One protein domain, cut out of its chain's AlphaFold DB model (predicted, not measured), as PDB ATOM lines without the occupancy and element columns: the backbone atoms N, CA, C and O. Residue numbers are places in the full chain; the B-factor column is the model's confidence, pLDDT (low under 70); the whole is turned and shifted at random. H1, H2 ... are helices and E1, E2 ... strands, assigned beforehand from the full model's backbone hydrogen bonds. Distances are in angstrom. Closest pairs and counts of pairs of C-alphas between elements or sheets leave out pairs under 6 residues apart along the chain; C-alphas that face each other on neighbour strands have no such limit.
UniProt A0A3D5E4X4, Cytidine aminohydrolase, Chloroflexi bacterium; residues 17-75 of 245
ATOM      1  N   ILE A  17     140.971 163.400 215.540       86.12
ATOM      2  CA  ILE A  17     140.437 164.731 215.286       86.12
ATOM      3  C   ILE A  17     139.062 164.601 214.639       86.12
ATOM      4  O   ILE A  17     138.880 163.847 213.686       86.12
ATOM      5  N   ALA A  18     138.098 165.353 215.163       84.50
ATOM      6  CA  ALA A  18     136.770 165.462 214.582       84.50
ATOM      7  C   ALA A  18     136.607 166.826 213.915       84.50
ATOM      8  O   ALA A  18     136.892 167.862 214.520       84.50
ATOM      9  N   ILE A  19     136.154 166.817 212.667       80.94
ATOM     10  CA  ILE A  19     135.918 168.003 211.852       80.94
ATOM     11  C   ILE A  19     134.472 167.936 211.389       80.94
ATOM     12  O   ILE A  19     134.049 166.953 210.786       80.94
ATOM     13  N   SER A  20     133.725 168.994 211.680       76.62
ATOM     14  CA  SER A  20     132.335 169.111 211.266       76.62
ATOM     15  C   SER A  20     132.124 170.411 210.513       76.62
ATOM     16  O   SER A  20     132.640 171.458 210.916       76.62
ATOM     17  N   SER A  21     131.345 170.352 209.439       70.50
ATOM     18  CA  SER A  21     130.836 171.528 208.747       70.50
ATOM     19  C   SER A  21     129.337 171.687 208.991       70.50
ATOM     20  O   SER A  21     128.583 170.722 209.118       70.50
ATOM     21  N   LYS A  22     128.891 172.945 209.052       68.50
ATOM     22  CA  LYS A  22     127.476 173.304 209.124       68.50
ATOM     23  C   LYS A  22     127.099 174.092 207.877       68.50
ATOM     24  O   LYS A  22     127.221 175.313 207.860       68.50
ATOM     25  N   SER A  23     126.610 173.406 206.852       64.56
ATOM     26  CA  SER A  23     125.821 174.042 205.795       64.56
ATOM     27  C   SER A  23     124.729 173.088 205.318       64.56
ATOM     28  O   SER A  23     124.928 171.875 205.281       64.56
ATOM     29  N   LYS A  24     123.579 173.661 204.931       60.97
ATOM     30  CA  LYS A  24     122.437 172.922 204.357       60.97
ATOM     31  C   LYS A  24     122.801 172.169 203.071       60.97
ATOM     32  O   LYS A  24     122.005 171.371 202.581       60.97
ATOM     33  N   GLU A  25     123.950 172.487 202.490       61.75
ATOM     34  CA  GLU A  25     124.435 171.943 201.231       61.75
ATOM     35  C   GLU A  25     125.347 170.740 201.490       61.75
ATOM     36  O   GLU A  25     125.145 169.703 200.866       61.75
ATOM     37  N   PHE A  26     126.222 170.802 202.507       59.12
ATOM     38  CA  PHE A  26     127.020 169.647 202.955       59.12
ATOM     39  C   PHE A  26     126.159 168.469 203.418       59.12
ATOM     40  O   PHE A  26     126.534 167.320 203.210       59.12
ATOM     41  N   ASP A  27     124.981 168.728 203.986       56.44
ATOM     42  CA  ASP A  27     124.050 167.669 204.398       56.44
ATOM     43  C   ASP A  27     123.469 166.867 203.216       56.44
ATOM     44  O   ASP A  27     122.902 165.795 203.430       56.44
ATOM     45  N   LYS A  28     123.608 167.372 201.980       54.34
ATOM     46  CA  LYS A  28     123.168 166.705 200.743       54.34
ATOM     47  C   LYS A  28     124.274 165.905 200.053       54.34
ATOM     48  O   LYS A  28     123.971 165.170 199.118       54.34
ATOM     49  N   VAL A  29     125.531 166.063 200.468       55.28
ATOM     50  CA  VAL A  29     126.678 165.357 199.883       55.28
ATOM     51  C   VAL A  29     126.986 164.120 200.733       55.28
ATOM     52  O   VAL A  29     126.908 164.171 201.960       55.28
ATOM     53  N   GLU A  30     127.348 163.003 200.096       50.91
ATOM     54  CA  GLU A  30     127.697 161.748 200.794       50.91
ATOM     55  C   GLU A  30     129.031 161.824 201.560       50.91
ATOM     56  O   GLU A  30     129.340 160.949 202.368       50.91
ATOM     57  N   ILE A  31     129.833 162.866 201.320       55.62
ATOM     58  CA  ILE A  31     131.184 162.999 201.867       55.62
ATOM     59  C   ILE A  31     131.169 164.037 202.987       55.62
ATOM     60  O   ILE A  31     130.873 165.213 202.766       55.62
ATOM     61  N   ALA A  32     131.520 163.603 204.196       61.75
ATOM     62  CA  ALA A  32     131.663 164.499 205.331       61.75
ATOM     63  C   ALA A  32     132.873 165.438 205.166       61.75
ATOM     64  O   ALA A  32     133.827 165.120 204.456       61.75
ATOM     65  N   SER A  33     132.860 166.600 205.831       64.38
ATOM     66  CA  SER A  33     133.912 167.616 205.689       64.38
ATOM     67  C   SER A  33     135.307 167.059 205.997       64.38
ATOM     68  O   SER A  33     135.639 166.801 207.156       64.38
ATOM     69  N   GLY A  34     136.125 166.890 204.957       72.00
ATOM     70  CA  GLY A  34     137.524 166.497 205.082       72.00
ATOM     71  C   GLY A  34     138.433 167.702 205.359       72.00
ATOM     72  O   GLY A  34     138.139 168.813 204.915       72.00
ATOM     73  N   PRO A  35     139.562 167.518 206.067       85.38
ATOM     74  CA  PRO A  35     140.547 168.581 206.240       85.38
ATOM     75  C   PRO A  35     141.139 168.996 204.887       85.38
ATOM     76  O   PRO A  35     141.448 168.140 204.050       85.38
ATOM     77  N   CYS A  36     141.369 170.298 204.696       90.06
ATOM     78  CA  CYS A  36     142.145 170.801 203.561       90.06
ATOM     79  C   CYS A  36     143.590 170.278 203.609       90.06
ATOM     80  O   CYS A  36     144.057 169.792 204.647       90.06
ATOM     81  N   GLY A  37     144.326 170.404 202.504       90.25
ATOM     82  CA  GLY A  37     145.697 169.893 202.425       90.25
ATOM     83  C   GLY A  37     146.618 170.413 203.541       90.25
ATOM     84  O   GLY A  37     147.338 169.624 204.152       90.25
ATOM     85  N   SER A  38     146.544 171.701 203.894       91.94
ATOM     86  CA  SER A  38     147.321 172.284 205.005       91.94
ATOM     87  C   SER A  38     146.995 171.642 206.360       91.94
ATOM     88  O   SER A  38     147.899 171.313 207.124       91.94
ATOM     89  N   CYS A  39     145.714 171.405 206.655       91.06
ATOM     90  CA  CYS A  39     145.307 170.731 207.889       91.06
ATOM     91  C   CYS A  39     145.813 169.287 207.923       91.06
ATOM     92  O   CYS A  39     146.306 168.836 208.954       91.06
ATOM     93  N   ARG A  40     145.752 168.575 206.791       92.06
ATOM     94  CA  ARG A  40     146.309 167.221 206.685       92.06
ATOM     95  C   ARG A  40     147.805 167.209 206.995       92.06
ATOM     96  O   ARG A  40     148.252 166.364 207.760       92.06
ATOM     97  N   GLN A  41     148.567 168.160 206.452       91.31
ATOM     98  CA  GLN A  41     150.003 168.296 206.731       91.31
ATOM     99  C   GLN A  41     150.273 168.413 208.233       91.31
ATOM    100  O   GLN A  41     151.092 167.671 208.770       91.31
ATOM    101  N   PHE A  42     149.539 169.290 208.915       91.00
ATOM    102  CA  PHE A  42     149.695 169.492 210.352       91.00
ATOM    103  C   PHE A  42     149.335 168.238 211.162       91.00
ATOM    104  O   PHE A  42     150.092 167.819 212.035       91.00
ATOM    105  N   ILE A  43     148.197 167.602 210.855       90.00
ATOM    106  CA  ILE A  43     147.768 166.364 211.528       90.00
ATOM    107  C   ILE A  43     148.818 165.265 211.321       90.00
ATOM    108  O   ILE A  43     149.135 164.533 212.255       90.00
ATOM    109  N   TYR A  44     149.398 165.169 210.124       89.38
ATOM    110  CA  TYR A  44     150.442 164.195 209.825       89.38
ATOM    111  C   TYR A  44     151.702 164.435 210.656       89.38
ATOM    112  O   TYR A  44     152.241 163.496 211.230       89.38
ATOM    113  N   GLU A  45     152.151 165.679 210.800       87.69
ATOM    114  CA  GLU A  45     153.308 165.996 211.647       87.69
ATOM    115  C   GLU A  45     153.066 165.623 213.116       87.69
ATOM    116  O   GLU A  45     153.938 165.026 213.751       87.69
ATOM    117  N   MET A  46     151.860 165.860 213.640       88.69
ATOM    118  CA  MET A  46     151.482 165.392 214.982       88.69
ATOM    119  C   MET A  46     151.468 163.857 215.084       88.69
ATOM    120  O   MET A  46     151.845 163.296 216.119       88.69
ATOM    121  N   SER A  47     151.076 163.166 214.009       87.50
ATOM    122  CA  SER A  47     151.066 161.698 213.924       87.50
ATOM    123  C   SER A  47     152.484 161.110 213.952       87.50
ATOM    124  O   SER A  47     152.716 160.053 214.542       87.50
ATOM    125  N   GLN A  48     153.462 161.822 213.378       83.69
ATOM    126  CA  GLN A  48     154.870 161.423 213.421       83.69
ATOM    127  C   GLN A  48     155.464 161.590 214.821       83.69
ATOM    128  O   GLN A  48     156.126 160.675 215.310       83.69
ATOM    129  N   VAL A  49     155.193 162.717 215.488       82.00
ATOM    130  CA  VAL A  49     155.702 162.991 216.845       82.00
ATOM    131  C   VAL A  49     155.154 161.987 217.860       82.00
ATOM    132  O   VAL A  49     155.909 161.454 218.668       82.00
ATOM    133  N   SER A  50     153.853 161.701 217.794       81.81
ATOM    134  CA  SER A  50     153.189 160.744 218.692       81.81
ATOM    135  C   SER A  50     153.389 159.280 218.290       81.81
ATOM    136  O   SER A  50     153.070 158.380 219.060       81.81
ATOM    137  N   GLN A  51     153.887 159.023 217.075       83.25
ATOM    138  CA  GLN A  51     153.940 157.700 216.444       83.25
ATOM    139  C   GLN A  51     152.577 156.991 216.338       83.25
ATOM    140  O   GLN A  51     152.520 155.787 216.073       83.25
ATOM    141  N   ILE A  52     151.469 157.726 216.429       84.50
ATOM    142  CA  ILE A  52     150.095 157.220 216.311       84.50
ATOM    143  C   ILE A  52     149.546 157.616 214.943       84.50
ATOM    144  O   ILE A  52     149.744 158.744 214.513       84.50
ATOM    145  N   ASP A  53     148.896 156.697 214.227       87.88
ATOM    146  CA  ASP A  53     148.094 157.098 213.062       87.88
ATOM    147  C   ASP A  53     146.805 157.754 213.573       87.88
ATOM    148  O   ASP A  53     146.011 157.116 214.266       87.88
ATOM    149  N   ILE A  54     146.657 159.055 213.320       88.81
ATOM    150  CA  ILE A  54     145.567 159.858 213.879       88.81
ATOM    151  C   ILE A  54     144.292 159.581 213.091       88.81
ATOM    152  O   ILE A  54     144.248 159.766 211.870       88.81
ATOM    153  N   GLU A  55     143.241 159.186 213.804       90.88
ATOM    154  CA  GLU A  55     141.911 159.019 213.233       90.88
ATOM    155  C   GLU A  55     141.324 160.382 212.846       90.88
ATOM    156  O   GLU A  55     141.370 161.350 213.608       90.88
ATOM    157  N   VAL A  56     140.761 160.463 211.647       87.56
ATOM    158  CA  VAL A  56     140.090 161.654 211.135       87.56
ATOM    159  C   VAL A  56     138.615 161.328 210.976       87.56
ATOM    160  O   VAL A  56     138.233 160.490 210.158       87.56
ATOM    161  N   ILE A  57     137.799 162.015 211.771       86.69
ATOM    162  CA  ILE A  57     136.348 161.876 211.813       86.69
ATOM    163  C   ILE A  57     135.752 163.099 211.121       86.69
ATOM    164  O   ILE A  57     135.727 164.191 211.687       86.69
ATOM    165  N   GLY A  58     135.289 162.931 209.889       81.19
ATOM    166  CA  GLY A  58     134.473 163.934 209.214       81.19
ATOM    167  C   GLY A  58     133.010 163.736 209.590       81.19
ATOM    168  O   GLY A  58     132.522 162.609 209.545       81.19
ATOM    169  N   SER A  59     132.282 164.803 209.907       76.81
ATOM    170  CA  SER A  59     130.819 164.753 210.016       76.81
ATOM    171  C   SER A  59     130.137 165.948 209.351       76.81
ATOM    172  O   SER A  59     130.715 167.028 209.234       76.81
ATOM    173  N   THR A  60     128.887 165.772 208.931       72.81
ATOM    174  CA  THR A  60     127.988 166.892 208.594       72.81
ATOM    175  C   THR A  60     127.017 167.147 209.753       72.81
ATOM    176  O   THR A  60     127.192 166.600 210.848       72.81
ATOM    177  N   THR A  61     125.991 167.987 209.567       70.44
ATOM    178  CA  THR A  61     124.967 168.167 210.610       70.44
ATOM    179  C   THR A  61     124.017 166.970 210.693       70.44
ATOM    180  O   THR A  61     123.412 166.726 211.742       70.44
ATOM    181  N   ASN A  62     123.937 166.175 209.621       71.94
ATOM    182  CA  ASN A  62     123.282 164.880 209.624       71.94
ATOM    183  C   ASN A  62     124.158 163.841 210.344       71.94
ATOM    184  O   ASN A  62     125.204 163.427 209.849       71.94
ATOM    185  N   LYS A  63     123.693 163.357 211.502       69.19
ATOM    186  CA  LYS A  63     124.405 162.356 212.322       69.19
ATOM    187  C   LYS A  63     124.635 161.013 211.619       69.19
ATOM    188  O   LYS A  63     125.452 160.233 212.094       69.19
ATOM    189  N   ASN A  64     123.943 160.752 210.512       72.19
ATOM    190  CA  ASN A  64     124.144 159.552 209.706       72.19
ATOM    191  C   ASN A  64     125.279 159.709 208.679       72.19
ATOM    192  O   ASN A  64     125.670 158.724 208.062       72.19
ATOM    193  N   HIS A  65     125.806 160.922 208.473       73.88
ATOM    194  CA  HIS A  65     126.876 161.211 207.515       73.88
ATOM    195  C   HIS A  65     128.184 161.447 208.275       73.88
ATOM    196  O   HIS A  65     128.610 162.583 208.507       73.88
ATOM    197  N   ILE A  66     128.798 160.345 208.701       77.19
ATOM    198  CA  ILE A  66     130.100 160.331 209.367       77.19
ATOM    199  C   ILE A  66     131.072 159.545 208.493       77.19
ATOM    200  O   ILE A  66     130.810 158.402 208.127       77.19
ATOM    201  N   THR A  67     132.216 160.146 208.190       78.56
ATOM    202  CA  THR A  67     133.332 159.482 207.522       78.56
ATOM    203  C   THR A  67     134.441 159.256 208.538       78.56
ATOM    204  O   THR A  67     134.934 160.206 209.141       78.56
ATOM    205  N   LEU A  68     134.848 157.999 208.709       84.12
ATOM    206  CA  LEU A  68     135.988 157.610 209.537       84.12
ATOM    207  C   LEU A  68     137.145 157.196 208.628       84.12
ATOM    208  O   LEU A  68     137.003 156.315 207.780       84.12
ATOM    209  N   THR A  69     138.295 157.838 208.791       87.69
ATOM    210  CA  THR A  69     139.525 157.518 208.057       87.69
ATOM    211  C   THR A  69     140.746 157.810 208.929       87.69
ATOM    212  O   THR A  69     140.608 158.108 210.113       87.69
ATOM    213  N   THR A  70     141.949 157.712 208.374       89.25
ATOM    214  CA  THR A  70     143.188 158.055 209.079       89.25
ATOM    215  C   THR A  70     144.027 159.034 208.280       89.25
ATOM    216  O   THR A  70     143.845 159.189 207.064       89.25
ATOM    217  N   ILE A  71     144.943 159.728 208.951       88.81
ATOM    218  CA  ILE A  71     145.765 160.727 208.275       88.81
ATOM    219  C   ILE A  71     146.704 160.105 207.234       88.81
ATOM    220  O   ILE A  71     146.898 160.698 206.173       88.81
ATOM    221  N   GLU A  72     147.211 158.892 207.469       87.06
ATOM    222  CA  GLU A  72     148.029 158.174 206.481       87.06
ATOM    223  C   GLU A  72     147.247 157.872 205.189       87.06
ATOM    224  O   GLU A  72     147.790 157.999 204.091       87.06
ATOM    225  N   LYS A  73     145.946 157.561 205.291       86.75
ATOM    226  CA  LYS A  73     145.074 157.371 204.116       86.75
ATOM    227  C   LYS A  73     144.785 158.677 203.371       86.75
ATOM    228  O   LYS A  73     144.587 158.656 202.160       86.75
ATOM    229  N   LEU A  74     144.751 159.807 204.079       87.19
ATOM    230  CA  LEU A  74     144.468 161.127 203.502       87.19
ATOM    231  C   LEU A  74     145.701 161.837 202.920       87.19
ATOM    232  O   LEU A  74     145.533 162.837 202.213       87.19
ATOM    233  N   LEU A  75     146.913 161.345 203.199       83.50
ATOM    234  CA  LEU A  75     148.180 161.806 202.620       83.50
ATOM    235  C   LEU A  75     148.981 160.628 202.045       83.50
ATOM    236  O   LEU A  75     150.024 160.247 202.584       83.50
TER     237      LEU A  75
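AT A GLANCE: This is residues 17 to 75 of the 245 residues of the protein "Cytidine aminohydrolase" of Chloroflexi bacterium (UniProt A0A3D5E4X4). A small slab of three strands, E1, E2 and E3 side by side, has the helix H1 beyond one end of it, where E1 and E2 begin and E3 ends, and the short helix H2 follows directly on the end of E3 and packs on H1. A long stretch, residues 21 to 36, runs out past the other end of the strands and folds back to reach H1. The printed part has 59 residues with two named helices and three named strands, in the order E1, H1, E2, E3, H2; the sheet's order is E1, E2, E3, mixed, and the class is mixed, helices and strands. The whole is only just compact, close to loose, with a radius of gyration of the C-alphas of 12.0 A, and elongated, with spans of 37 by 19 by 14 A.

IN THESE COORDINATES: Find C-alpha 17 at (140.437, 164.731, 215.286); from there E1, residues 17 to 20, runs 10.0 A. Go on to C-alpha 37 at (145.697, 169.893, 202.425), where H1, residues 37 to 50, begins its 20.1 A. Next come E2, residues 55 to 59, 12.9 A long, and E3, residues 66 to 70, 13.3 A long. H2, residues 71 to 74, is 5.0 A long and ends at C-alpha 74, (144.468, 161.127, 203.502).

HOW THE PARTS SIT: Begin with the inner strand E2. Beside it E1, an edge strand, is parallel at 12 degrees; look for N 19 and O 57, 2.8 A apart and within hydrogen-bond range. E3, the other edge strand, is antiparallel to E2 at 159 degrees and forms a hairpin with it; N 58 and O 67 are within hydrogen-bond range at 2.8 A. E1, H1 and E2 make a strand-helix-strand unit, two parallel neighbour strands with a helix between them along the chain, and its crossover is right-handed. H1 is on the sheet but only grazes it, with residues 40 to 47. H2 is on the sheet and only grazes it too, with residues 71 to 74. H1 and H2 touch; their closest C-alphas, those of Tyr 44 and Ile 71, are 6.0 A apart. In H1 every O i to N i+4 pair is within hydrogen-bond range; H2 is too short for such a pair, and its one O i to N i+3 pair is within range.

THE WHOLE: The two C-alphas farthest apart, those of Lys 24 and Gln 51, are 37.0 A apart. The printed part has no cut. The link from E1 to H1, 16 residues, is long; the link from E2 to E3 is short, and those from H1 to E2 and from E3 to H2 are tight. The mean pLDDT of the printed part is 78.8; look for values under 70 at residues 22 to 33 and at residue 63.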